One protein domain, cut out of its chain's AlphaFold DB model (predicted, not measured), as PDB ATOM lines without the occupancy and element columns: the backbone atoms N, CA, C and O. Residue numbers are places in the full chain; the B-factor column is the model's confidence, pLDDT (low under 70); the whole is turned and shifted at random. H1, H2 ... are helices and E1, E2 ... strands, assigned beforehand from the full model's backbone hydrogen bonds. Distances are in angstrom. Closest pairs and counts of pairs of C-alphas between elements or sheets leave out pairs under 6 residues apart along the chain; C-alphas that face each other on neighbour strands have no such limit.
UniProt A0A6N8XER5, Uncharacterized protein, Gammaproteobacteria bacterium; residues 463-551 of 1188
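AT A GLANCE: This is residues 463 to 551 of the 1188 residues of an uncharacterized protein of Gammaproteobacteria bacterium (UniProt A0A6N8XER5). A twisted sheet of four strands has two helices, H1 and H2, gathered at its E1 edge, where H1 grazes the sheet and H2 packs on H1. At the other edge E3 and E4 form a hairpin, short H3 follows E4, and a long loop, residues 500 to 516, joins H2 to E2. The 89 printed residues hold H1, E1, H2, E2, E3, E4 and H3 in chain order; the class is mixed, helices and strands. The sheet runs E1, E2, E4, E3, mixed. The whole is compact, with a radius of gyration of the C-alphas of 13.3 A and spans of 39 by 36 by 24 A.

IN THESE COORDINATES: Find C-alpha 467 at (-89.518, 31.309, 20.096); from there H1 runs to residue 476, 13.4 A long. After Asn 477 comes E1, residues 478 to 480, 6.5 A. H2, residues 487 to 499, is the longest helix, 18.5 A. Past the loop, find C-alpha 517 at (-75.165, 36.163, 10.365), where E2 begins; it runs to residue 522, 16.2 A. E3 is residues 530 to 534, 13.4 A, and E4 is residues 540 to 545, 16.2 A. H3, residues 547 to 550, is 5.4 A long and ends at C-alpha 550, (-91.532, 24.403, 0.123).

HOW THE PARTS SIT: Start at the sheet, whose strands' lines turn by 69 degrees from edge to edge. E1 and E2 are parallel at 38 degrees, with N 479 and O 517 at 2.8 A. E2 and E4 are parallel at 24 degrees, with N 520 and O 542 at 2.8 A. E3 and E4 are an antiparallel hairpin at 165 degrees, with N 541 and O 533 at 2.7 A. E1, H2 and E2 form a strand-helix-strand unit, two parallel neighbour strands with a helix between, and its crossover is left-handed. H1 only grazes the sheet with residues 469 to 476; the closest C-alphas of H1 and E1, Leu 472 and Ile 478, are 5.2 A apart. H1 and H2 touch, closest at the C-alphas of Ala 468 and Phe 491, 5.2 A, and run the same way at a tilt of 37 degrees, only just steep. H2 and H3 are close but not clearly touching, with the C-alphas of His 489 and Phe 549 at 6.9 A. H1 and H3 are apart. In H1 and H2 every O i to N i+4 pair is within hydrogen-bond range; H3 is too short for such a pair.

THE WHOLE: The two C-alphas farthest apart, those of Asp 508 and Glu 524, are 39.6 A from each other. The printed part has no cut, and its one long link is H2 to E2. Look for pLDDT under 70 at residues 463 to 466 and 506 to 513; the mean of the printed part is 83.3.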
ATOM      1  N   VAL A 463     -98.120  25.074  13.957       44.06
ATOM      2  CA  VAL A 463     -96.855  25.638  14.441       44.06
ATOM      3  C   VAL A 463     -97.157  26.511  15.657       44.06
ATOM      4  O   VAL A 463     -97.673  27.623  15.527       44.06
ATOM      5  N   VAL A 464     -96.845  26.016  16.858       41.78
ATOM      6  CA  VAL A 464     -96.959  26.810  18.088       41.78
ATOM      7  C   VAL A 464     -95.615  27.456  18.449       41.78
ATOM      8  O   VAL A 464     -94.596  26.794  18.602       41.78
ATOM      9  N   ASP A 465     -95.724  28.765  18.671       50.12
ATOM     10  CA  ASP A 465     -94.861  29.731  19.361       50.12
ATOM     11  C   ASP A 465     -93.689  30.445  18.649       50.12
ATOM     12  O   ASP A 465     -92.904  29.907  17.873       50.12
ATOM     13  N   THR A 466     -93.617  31.729  18.992       54.75
ATOM     14  CA  THR A 466     -92.735  32.832  18.591       54.75
ATOM     15  C   THR A 466     -91.248  32.651  18.935       54.75
ATOM     16  O   THR A 466     -90.435  33.497  18.570       54.75
ATOM     17  N   ALA A 467     -90.865  31.536  19.565       73.56
ATOM     18  CA  ALA A 467     -89.518  31.309  20.096       73.56
ATOM     19  C   ALA A 467     -88.462  30.884  19.054       73.56
ATOM     20  O   ALA A 467     -87.272  30.948  19.349       73.56
ATOM     21  N   ALA A 468     -88.845  30.438  17.851       81.62
ATOM     22  CA  ALA A 468     -87.882  29.881  16.890       81.62
ATOM     23  C   ALA A 468     -86.851  30.908  16.389       81.62
ATOM     24  O   ALA A 468     -85.664  30.603  16.320       81.62
ATOM     25  N   ALA A 469     -87.288  32.138  16.094       80.44
ATOM     26  CA  ALA A 469     -86.390  33.218  15.682       80.44
ATOM     27  C   ALA A 469     -85.443  33.645  16.819       80.44
ATOM     28  O   ALA A 469     -84.266  33.903  16.579       80.44
ATOM     29  N   ASP A 470     -85.938  33.661  18.062       83.12
ATOM     30  CA  ASP A 470     -85.118  33.962  19.238       83.12
ATOM     31  C   ASP A 470     -84.082  32.862  19.496       83.12
ATOM     32  O   ASP A 470     -82.931  33.176  19.786       83.12
ATOM     33  N   ARG A 471     -84.450  31.585  19.322       86.44
ATOM     34  CA  ARG A 471     -83.518  30.453  19.426       86.44
ATOM     35  C   ARG A 471     -82.490  30.431  18.304       86.44
ATOM     36  O   ARG A 471     -81.321  30.233  18.587       86.44
ATOM     37  N   LEU A 472     -82.875  30.707  17.058       88.31
ATOM     38  CA  LEU A 472     -81.915  30.870  15.955       88.31
ATOM     39  C   LEU A 472     -80.856  31.928  16.284       88.31
ATOM     40  O   LEU A 472     -79.665  31.717  16.058       88.31
ATOM     41  N   ARG A 473     -81.282  33.041  16.886       85.94
ATOM     42  CA  ARG A 473     -80.372  34.091  17.334       85.94
ATOM     43  C   ARG A 473     -79.535  33.680  18.545       85.94
ATOM     44  O   ARG A 473     -78.365  34.025  18.591       85.94
ATOM     45  N   GLN A 474     -80.134  33.025  19.534       86.25
ATOM     46  CA  GLN A 474     -79.472  32.679  20.792       86.25
ATOM     47  C   GLN A 474     -78.495  31.513  20.642       86.25
ATOM     48  O   GLN A 474     -77.426  31.565  21.235       86.25
ATOM     49  N   ASP A 475     -78.886  30.485  19.891       88.88
ATOM     50  CA  ASP A 475     -78.185  29.206  19.785       88.88
ATOM     51  C   ASP A 475     -77.220  29.215  18.583       88.88
ATOM     52  O   ASP A 475     -76.160  28.602  18.647       88.88
ATOM     53  N   TYR A 476     -77.533  29.936  17.497       90.81
ATOM     54  CA  TYR A 476     -76.755  29.894  16.244       90.81
ATOM     55  C   TYR A 476     -76.265  31.267  15.754       90.81
ATOM     56  O   TYR A 476     -75.669  31.360  14.683       90.81
ATOM     57  N   ASN A 477     -76.512  32.342  16.508       89.38
ATOM     58  CA  ASN A 477     -76.210  33.725  16.120       89.38
ATOM     59  C   ASN A 477     -76.776  34.137  14.739       89.38
ATOM     60  O   ASN A 477     -76.175  34.929  14.003       89.38
ATOM     61  N   ILE A 478     -77.949  33.593  14.387       90.62
ATOM     62  CA  ILE A 478     -78.676  33.874  13.143       90.62
ATOM     63  C   ILE A 478     -79.739  34.947  13.389       90.62
ATOM     64  O   ILE A 478     -80.683  34.755  14.158       90.62
ATOM     65  N   LEU A 479     -79.617  36.077  12.698       89.94
ATOM     66  CA  LEU A 479     -80.608  37.147  12.686       89.94
ATOM     67  C   LEU A 479     -81.445  37.078  11.408       89.94
ATOM     68  O   LEU A 479     -80.923  37.259  10.316       89.94
ATOM     69  N   LEU A 480     -82.758  36.906  11.540       89.25
ATOM     70  CA  LEU A 480     -83.679  36.956  10.402       89.25
ATOM     71  C   LEU A 480     -84.002  38.417  10.048       89.25
ATOM     72  O   LEU A 480     -84.502  39.172  10.885       89.25
ATOM     73  N   VAL A 481     -83.710  38.825   8.812       87.31
ATOM     74  CA  VAL A 481     -83.813  40.209   8.333       87.31
ATOM     75  C   VAL A 481     -84.815  40.317   7.181       87.31
ATOM     76  O   VAL A 481     -84.772  39.557   6.217       87.31
ATOM     77  N   GLY A 482     -85.694  41.323   7.250       79.50
ATOM     78  CA  GLY A 482     -86.678  41.628   6.205       79.50
ATOM     79  C   GLY A 482     -88.069  41.034   6.455       79.50
ATOM     80  O   GLY A 482     -88.291  40.302   7.416       79.50
ATOM     81  N   ALA A 483     -89.030  41.396   5.601       73.00
ATOM     82  CA  ALA A 483     -90.453  41.087   5.790       73.00
ATOM     83  C   ALA A 483     -90.904  39.714   5.241       73.00
ATOM     84  O   ALA A 483     -92.071  39.369   5.397       73.00
ATOM     85  N   GLY A 484     -90.015  38.940   4.603       77.00
ATOM     86  CA  GLY A 484     -90.349  37.642   3.990       77.00
ATOM     87  C   GLY A 484     -90.339  36.441   4.950       77.00
ATOM     88  O   GLY A 484     -90.777  35.347   4.595       77.00
ATOM     89  N   TRP A 485     -89.850  36.612   6.181       84.19
ATOM     90  CA  TRP A 485     -89.797  35.532   7.166       84.19
ATOM     91  C   TRP A 485     -91.160  35.309   7.822       84.19
ATOM     92  O   TRP A 485     -91.692  36.190   8.499       84.19
ATOM     93  N   SER A 486     -91.708  34.106   7.663       84.31
ATOM     94  CA  SER A 486     -92.845  33.632   8.448       84.31
ATOM     95  C   SER A 486     -92.350  32.901   9.704       84.31
ATOM     96  O   SER A 486     -91.197  32.467   9.782       84.31
ATOM     97  N   GLN A 487     -93.227  32.729  10.695       76.25
ATOM     98  CA  GLN A 487     -92.922  31.909  11.876       76.25
ATOM     99  C   GLN A 487     -92.577  30.464  11.485       76.25
ATOM    100  O   GLN A 487     -91.708  29.836  12.086       76.25
ATOM    101  N   GLU A 488     -93.227  29.958  10.440       78.75
ATOM    102  CA  GLU A 488     -92.973  28.637   9.887       78.75
ATOM    103  C   GLU A 488     -91.595  28.545   9.214       78.75
ATOM    104  O   GLU A 488     -90.875  27.578   9.457       78.75
ATOM    105  N   HIS A 489     -91.175  29.563   8.450       86.44
ATOM    106  CA  HIS A 489     -89.815  29.627   7.898       86.44
ATOM    107  C   HIS A 489     -88.766  29.581   9.016       86.44
ATOM    108  O   HIS A 489     -87.841  28.772   8.962       86.44
ATOM    109  N   ALA A 490     -88.942  30.391  10.066       84.88
ATOM    110  CA  ALA A 490     -88.031  30.413  11.209       84.88
ATOM    111  C   ALA A 490     -87.962  29.052  11.925       84.88
ATOM    112  O   ALA A 490     -86.881  28.585  12.276       84.88
ATOM    113  N   PHE A 491     -89.102  28.385  12.115       84.69
ATOM    114  CA  PHE A 491     -89.145  27.064  12.738       84.69
ATOM    115  C   PHE A 491     -88.450  25.986  11.890       84.69
ATOM    116  O   PHE A 491     -87.650  25.218  12.417       84.69
ATOM    117  N   ARG A 492     -88.705  25.950  10.576       86.44
ATOM    118  CA  ARG A 492     -88.084  24.983   9.649       86.44
ATOM    119  C   ARG A 492     -86.568  25.153   9.579       86.44
ATOM    120  O   ARG A 492     -85.839  24.161   9.615       86.44
ATOM    121  N   LEU A 493     -86.097  26.400   9.530       90.50
ATOM    122  CA  LEU A 493     -84.668  26.696   9.579       90.50
ATOM    123  C   LEU A 493     -84.059  26.219  10.903       90.50
ATOM    124  O   LEU A 493     -83.040  25.541  10.883       90.50
ATOM    125  N   LEU A 494     -84.714  26.486  12.040       90.31
ATOM    126  CA  LEU A 494     -84.243  26.014  13.344       90.31
ATOM    127  C   LEU A 494     -84.120  24.486  13.400       90.31
ATOM    128  O   LEU A 494     -83.070  23.987  13.788       90.31
ATOM    129  N   GLN A 495     -85.155  23.752  12.980       87.75
ATOM    130  CA  GLN A 495     -85.121  22.282  12.954       87.75
ATOM    131  C   GLN A 495     -84.002  21.746  12.058       87.75
ATOM    132  O   GLN A 495     -83.356  20.753  12.385       87.75
ATOM    133  N   THR A 496     -83.749  22.422  10.938       90.81
ATOM    134  CA  THR A 496     -82.659  22.066  10.029       90.81
ATOM    135  C   THR A 496     -81.299  22.278  10.688       90.81
ATOM    136  O   THR A 496     -80.469  21.372  10.676       90.81
ATOM    137  N   MET A 497     -81.083  23.434  11.320       93.38
ATOM    138  CA  MET A 497     -79.829  23.734  12.014       93.38
ATOM    139  C   MET A 497     -79.590  22.787  13.197       93.38
ATOM    140  O   MET A 497     -78.486  22.279  13.354       93.38
ATOM    141  N   GLU A 498     -80.627  22.457  13.971       91.69
ATOM    142  CA  GLU A 498     -80.541  21.462  15.053       91.69
ATOM    143  C   GLU A 498     -80.177  20.059  14.548       91.69
ATOM    144  O   GLU A 498     -79.556  19.281  15.274       91.69
ATOM    145  N   ALA A 499     -80.558  19.717  13.315       90.06
ATOM    146  CA  ALA A 499     -80.252  18.421  12.733       90.06
ATOM    147  C   ALA A 499     -78.799  18.306  12.255       90.06
ATOM    148  O   ALA A 499     -78.301  17.184  12.178       90.06
ATOM    149  N   ILE A 500     -78.115  19.406  11.934       93.06
ATOM    150  CA  ILE A 500     -76.735  19.394  11.431       93.06
ATOM    151  C   ILE A 500     -75.764  19.420  12.623       93.06
ATOM    152  O   ILE A 500     -75.821  20.365  13.410       93.06
ATOM    153  N   PRO A 501     -74.843  18.447  12.781       93.62
ATOM    154  CA  PRO A 501     -73.832  18.506  13.836       93.62
ATOM    155  C   PRO A 501     -72.934  19.744  13.706       93.62
ATOM    156  O   PRO A 501     -72.054  19.818  12.849       93.62
ATOM    157  N   GLN A 502     -73.131  20.720  14.588       91.38
ATOM    158  CA  GLN A 502     -72.433  22.003  14.557       91.38
ATOM    159  C   GLN A 502     -72.228  22.573  15.962       91.38
ATOM    160  O   GLN A 502     -72.734  22.033  16.947       91.38
ATOM    161  N   LEU A 503     -71.451  23.652  16.054       87.81
ATOM    162  CA  LEU A 503     -71.300  24.393  17.302       87.81
ATOM    163  C   LEU A 503     -72.588  25.162  17.619       87.81
ATOM    164  O   LEU A 503     -73.275  25.634  16.716       87.81
ATOM    165  N   VAL A 504     -72.875  25.304  18.909       86.62
ATOM    166  CA  VAL A 504     -73.979  26.106  19.444       86.62
ATOM    167  C   VAL A 504     -73.371  27.189  20.327       86.62
ATOM    168  O   VAL A 504     -72.371  26.963  21.004       86.62
ATOM    169  N   GLN A 505     -73.957  28.378  20.305       80.56
ATOM    170  CA  GLN A 505     -73.510  29.519  21.080       80.56
ATOM    171  C   GLN A 505     -73.686  29.250  22.584       80.56
ATOM    172  O   GLN A 505     -74.797  29.211  23.108       80.56
ATOM    173  N   ASP A 506     -72.563  29.086  23.282       69.62
ATOM    174  CA  ASP A 506     -72.495  28.951  24.736       69.62
ATOM    175  C   ASP A 506     -71.800  30.183  25.333       69.62
ATOM    176  O   ASP A 506     -70.673  30.522  24.965       69.62
ATOM    177  N   ALA A 507     -72.492  30.867  26.250       56.91
ATOM    178  CA  ALA A 507     -72.012  32.083  26.902       56.91
ATOM    179  C   ALA A 507     -70.806  31.847  27.833       56.91
ATOM    180  O   ALA A 507     -70.115  32.814  28.159       56.91
ATOM    181  N   ASP A 508     -70.556  30.596  28.240       54.44
ATOM    182  CA  ASP A 508     -69.505  30.217  29.192       54.44
ATOM    183  C   ASP A 508     -68.346  29.413  28.552       54.44
ATOM    184  O   ASP A 508     -67.401  29.044  29.257       54.44
ATOM    185  N   SER A 509     -68.376  29.140  27.238       55.12
ATOM    186  CA  SER A 509     -67.344  28.325  26.571       55.12
ATOM    187  C   SER A 509     -66.117  29.134  26.114       55.12
ATOM    188  O   SER A 509     -66.230  30.258  25.624       55.12
ATOM    189  N   GLU A 510     -64.919  28.546  26.250       52.53
ATOM    190  CA  GLU A 510     -63.672  29.072  25.661       52.53
ATOM    191  C   GLU A 510     -63.532  28.705  24.162       52.53
ATOM    192  O   GLU A 510     -62.713  29.294  23.454       52.53
ATOM    193  N   GLU A 511     -64.363  27.784  23.655       51.78
ATOM    194  CA  GLU A 511     -64.439  27.368  22.245       51.78
ATOM    195  C   GLU A 511     -65.415  28.254  21.446       51.78
ATOM    196  O   GLU A 511     -66.472  27.815  21.013       51.78
ATOM    197  N   GLY A 512     -65.022  29.511  21.223       55.59
ATOM    198  CA  GLY A 512     -65.468  30.340  20.092       55.59
ATOM    199  C   GLY A 512     -66.939  30.785  20.062       55.59
ATOM    200  O   GLY A 512     -67.857  30.027  19.773       55.59
ATOM    201  N   THR A 513     -67.175  32.091  20.204       67.12
ATOM    202  CA  THR A 513     -68.459  32.707  19.832       67.12
ATOM    203  C   THR A 513     -68.714  32.553  18.330       67.12
ATOM    204  O   THR A 513     -67.894  33.017  17.535       67.12
ATOM    205  N   LEU A 514     -69.855  31.972  17.940       78.94
ATOM    206  CA  LEU A 514     -70.282  31.899  16.536       78.94
ATOM    207  C   LEU A 514     -70.329  33.301  15.895       78.94
ATOM    208  O   LEU A 514     -70.830  34.234  16.538       78.94
ATOM    209  N   PRO A 515     -69.848  33.484  14.649       80.38
ATOM    210  CA  PRO A 515     -69.953  34.762  13.952       80.38
ATOM    211  C   PRO A 515     -71.422  35.118  13.701       80.38
ATOM    212  O   PRO A 515     -72.253  34.246  13.453       80.38
ATOM    213  N   ALA A 516     -71.748  36.408  13.780       84.50
ATOM    214  CA  ALA A 516     -73.105  36.863  13.503       84.50
ATOM    215  C   ALA A 516     -73.433  36.672  12.019       84.50
ATOM    216  O   ALA A 516     -72.603  36.939  11.146       84.50
ATOM    217  N   SER A 517     -74.662  36.250  11.734       92.00
ATOM    218  CA  SER A 517     -75.165  36.163  10.365       92.00
ATOM    219  C   SER A 517     -76.537  36.810  10.231       92.00
ATOM    220  O   SER A 517     -77.384  36.704  11.116       92.00
ATOM    221  N   ALA A 518     -76.753  37.504   9.118       91.12
ATOM    222  CA  ALA A 518     -77.993  38.183   8.778       91.12
ATOM    223  C   ALA A 518     -78.646  37.467   7.595       91.12
ATOM    224  O   ALA A 518     -78.137  37.510   6.480       91.12
ATOM    225  N   TRP A 519     -79.774  36.808   7.843       93.94
ATOM    226  CA  TRP A 519     -80.446  35.948   6.878       93.94
ATOM    227  C   TRP A 519     -81.640  36.642   6.230       93.94
ATOM    228  O   TRP A 519     -82.545  37.139   6.907       93.94
ATOM    229  N   ARG A 520     -81.674  36.631   4.902       93.88
ATOM    230  CA  ARG A 520     -82.752  37.135   4.050       93.88
ATOM    231  C   ARG A 520     -83.348  35.971   3.270       93.88
ATOM    232  O   ARG A 520     -82.661  35.002   2.964       93.88
ATOM    233  N   ILE A 521     -84.625  36.088   2.941       92.31
ATOM    234  CA  ILE A 521     -85.322  35.153   2.059       92.31
ATOM    235  C   ILE A 521     -85.691  35.880   0.768       92.31
ATOM    236  O   ILE A 521     -86.080  37.051   0.818       92.31
ATOM    237  N   THR A 522     -85.548  35.199  -0.364       93.88
ATOM    238  CA  THR A 522     -85.928  35.704  -1.690       93.88
ATOM    239  C   THR A 522     -86.810  34.696  -2.414       93.88
ATOM    240  O   THR A 522     -86.715  33.499  -2.152       93.88
ATOM    241  N   ASP A 523     -87.653  35.177  -3.322       91.31
ATOM    242  CA  ASP A 523     -88.438  34.324  -4.225       91.31
ATOM    243  C   ASP A 523     -87.665  33.961  -5.504       91.31
ATOM    244  O   ASP A 523     -88.131  33.147  -6.294       91.31
ATOM    245  N   GLU A 524     -86.480  34.545  -5.701       91.94
ATOM    246  CA  GLU A 524     -85.577  34.180  -6.791       91.94
ATOM    247  C   GLU A 524     -84.953  32.797  -6.545       91.94
ATOM    248  O   GLU A 524     -84.630  32.412  -5.411       91.94
ATOM    249  N   PHE A 525     -84.755  32.043  -7.625       91.31
ATOM    250  CA  PHE A 525     -83.932  30.844  -7.592       91.31
ATOM    251  C   PHE A 525     -82.461  31.253  -7.526       91.31
ATOM    252  O   PHE A 525     -82.009  32.133  -8.260       91.31
ATOM    253  N   ILE A 526     -81.721  30.599  -6.635       91.12
ATOM    254  CA  ILE A 526     -80.285  30.791  -6.433       91.12
ATOM    255  C   ILE A 526     -79.634  29.416  -6.578       91.12
ATOM    256  O   ILE A 526     -80.183  28.427  -6.093       91.12
ATOM    257  N   ALA A 527     -78.475  29.344  -7.232       84.81
ATOM    258  CA  ALA A 527     -77.705  28.104  -7.317       84.81
ATOM    259  C   ALA A 527     -77.406  27.552  -5.908       84.81
ATOM    260  O   ALA A 527     -76.955  28.294  -5.037       84.81
ATOM    261  N   GLY A 528     -77.695  26.267  -5.674       85.81
ATOM    262  CA  GLY A 528     -77.559  25.635  -4.354       85.81
ATOM    263  C   GLY A 528     -78.541  26.143  -3.286       85.81
ATOM    264  O   GLY A 528     -78.348  25.867  -2.105       85.81
ATOM    265  N   ASP A 529     -79.570  26.904  -3.678       93.75
ATOM    266  CA  ASP A 529     -80.586  27.528  -2.817       93.75
ATOM    267  C   ASP A 529     -80.074  28.548  -1.784       93.75
ATOM    268  O   ASP A 529     -80.868  29.080  -0.999       93.75
ATOM    269  N   ILE A 530     -78.779  28.868  -1.781       94.69
ATOM    270  CA  ILE A 530     -78.165  29.762  -0.800       94.69
ATOM    271  C   ILE A 530     -77.007  30.561  -1.402       94.69
ATOM    272  O   ILE A 530     -76.164  30.034  -2.117       94.69
ATOM    273  N   ALA A 531     -76.935  31.840  -1.048       93.75
ATOM    274  CA  ALA A 531     -75.786  32.703  -1.286       93.75
ATOM    275  C   ALA A 531     -75.309  33.274   0.050       93.75
ATOM    276  O   ALA A 531     -76.122  33.726   0.862       93.75
ATOM    277  N   VAL A 532     -73.999  33.246   0.289       93.00
ATOM    278  CA  VAL A 532     -73.392  33.777   1.512       93.00
ATOM    279  C   VAL A 532     -72.316  34.783   1.137       93.00
ATOM    280  O   VAL A 532     -71.329  34.435   0.497       93.00
ATOM    281  N   GLU A 533     -72.500  36.017   1.580       90.94
ATOM    282  CA  GLU A 533     -71.553  37.116   1.439       90.94
ATOM    283  C   GLU A 533     -71.018  37.501   2.821       90.94
ATOM    284  O   GLU A 533     -71.709  37.367   3.833       90.94
ATOM    285  N   VAL A 534     -69.779  37.982   2.898       87.88
ATOM    286  CA  VAL A 534     -69.185  38.449   4.158       87.88
ATOM    287  C   VAL A 534     -69.053  39.965   4.100       87.88
ATOM    288  O   VAL A 534     -68.315  40.497   3.273       87.88
ATOM    289  N   ALA A 535     -69.776  40.667   4.973       83.38
ATOM    290  CA  ALA A 535     -69.712  42.117   5.091       83.38
ATOM    291  C   ALA A 535     -68.363  42.580   5.671       83.38
ATOM    292  O   ALA A 535     -67.660  41.826   6.346       83.38
ATOM    293  N   GLU A 536     -68.022  43.859   5.474       82.31
ATOM    294  CA  GLU A 536     -66.765  44.452   5.968       82.31
ATOM    295  C   GLU A 536     -66.582  44.336   7.495       82.31
ATOM    296  O   GLU A 536     -65.453  44.336   7.985       82.31
ATOM    297  N   ASP A 537     -67.676  44.241   8.258       79.00
ATOM    298  CA  ASP A 537     -67.658  44.079   9.716       79.00
ATOM    299  C   ASP A 537     -67.561  42.613  10.182       79.00
ATOM    300  O   ASP A 537     -67.562  42.347  11.386       79.00
ATOM    301  N   GLY A 538     -67.443  41.671   9.239       78.56
ATOM    302  CA  GLY A 538     -67.359  40.232   9.482       78.56
ATOM    303  C   GLY A 538     -68.711  39.530   9.625       78.56
ATOM    304  O   GLY A 538     -68.737  38.319   9.847       78.56
ATOM    305  N   THR A 539     -69.833  40.248   9.501       84.31
ATOM    306  CA  THR A 539     -71.170  39.638   9.489       84.31
ATOM    307  C   THR A 539     -71.379  38.858   8.193       84.31
ATOM    308  O   THR A 539     -71.146  39.387   7.107       84.31
ATOM    309  N   ARG A 540     -71.865  37.615   8.279       91.44
ATOM    310  CA  ARG A 540     -72.259  36.844   7.086       91.44
ATOM    311  C   ARG A 540     -73.665  37.256   6.646       91.44
ATOM    312  O   ARG A 540     -74.634  36.953   7.341       91.44
ATOM    313  N   GLU A 541     -73.796  37.935   5.515       93.19
ATOM    314  CA  GLU A 541     -75.083  38.185   4.864       93.19
ATOM    315  C   GLU A 541     -75.479  36.947   4.058       93.19
ATOM    316  O   GLU A 541     -74.801  36.545   3.121       93.19
ATOM    317  N   THR A 542     -76.558  36.284   4.463       94.38
ATOM    318  CA  THR A 542     -77.010  35.028   3.860       94.38
ATOM    319  C   THR A 542     -78.360  35.237   3.200       94.38
ATOM    320  O   THR A 542     -79.304  35.678   3.849       94.38
ATOM    321  N   THR A 543     -78.474  34.899   1.923       94.94
ATOM    322  CA  THR A 543     -79.747  34.895   1.201       94.94
ATOM    323  C   THR A 543     -80.106  33.459   0.863       94.94
ATOM    324  O   THR A 543     -79.302  32.751   0.269       94.94
ATOM    325  N   VAL A 544     -81.305  33.028   1.246       95.19
ATOM    326  CA  VAL A 544     -81.818  31.684   0.961       95.19
ATOM    327  C   VAL A 544     -83.063  31.779   0.082       95.19
ATOM    328  O   VAL A 544     -83.906  32.660   0.283       95.19
ATOM    329  N   SER A 545     -83.183  30.887  -0.898       94.50
ATOM    330  CA  SER A 545     -84.372  30.832  -1.751       94.50
ATOM    331  C   SER A 545     -85.576  30.300  -0.968       94.50
ATOM    332  O   SER A 545     -85.470  29.334  -0.205       94.50
ATOM    333  N   SER A 546     -86.753  30.899  -1.165       92.06
ATOM    334  CA  SER A 546     -88.008  30.420  -0.577       92.06
ATOM    335  C   SER A 546     -88.388  29.026  -1.093       92.06
ATOM    336  O   SER A 546     -89.040  28.265  -0.371       92.06
ATOM    337  N   ALA A 547     -87.883  28.633  -2.271       90.81
ATOM    338  CA  ALA A 547     -88.050  27.303  -2.851       90.81
ATOM    339  C   ALA A 547     -87.529  26.177  -1.936       90.81
ATOM    340  O   ALA A 547     -88.201  25.154  -1.788       90.81
ATOM    341  N   ALA A 548     -86.409  26.388  -1.231       92.31
ATOM    342  CA  ALA A 548     -85.846  25.396  -0.309       92.31
ATOM    343  C   ALA A 548     -86.791  25.049   0.852       92.31
ATOM    344  O   ALA A 548     -86.729  23.952   1.408       92.31
ATOM    345  N   PHE A 549     -87.694  25.963   1.218       90.75
ATOM    346  CA  PHE A 549     -88.631  25.756   2.316       90.75
ATOM    347  C   PHE A 549     -89.869  24.966   1.898       90.75
ATOM    348  O   PHE A 549     -90.491  24.372   2.778       90.75
ATOM    349  N   VAL A 550     -90.241  24.937   0.611       86.06
ATOM    350  CA  VAL A 550     -91.532  24.403   0.123       86.06
ATOM    351  C   VAL A 550     -91.780  22.970   0.600       86.06
ATOM    352  O   VAL A 550     -92.852  22.678   1.132       86.06
ATOM    353  N   ASN A 551     -90.773  22.102   0.474       86.25
ATOM    354  CA  ASN A 551     -90.832  20.695   0.882       86.25
ATOM    355  C   ASN A 551     -90.005  20.381   2.140       86.25
ATOM    356  O   ASN A 551     -89.905  19.220   2.518       86.25
TER     357      ASN A 551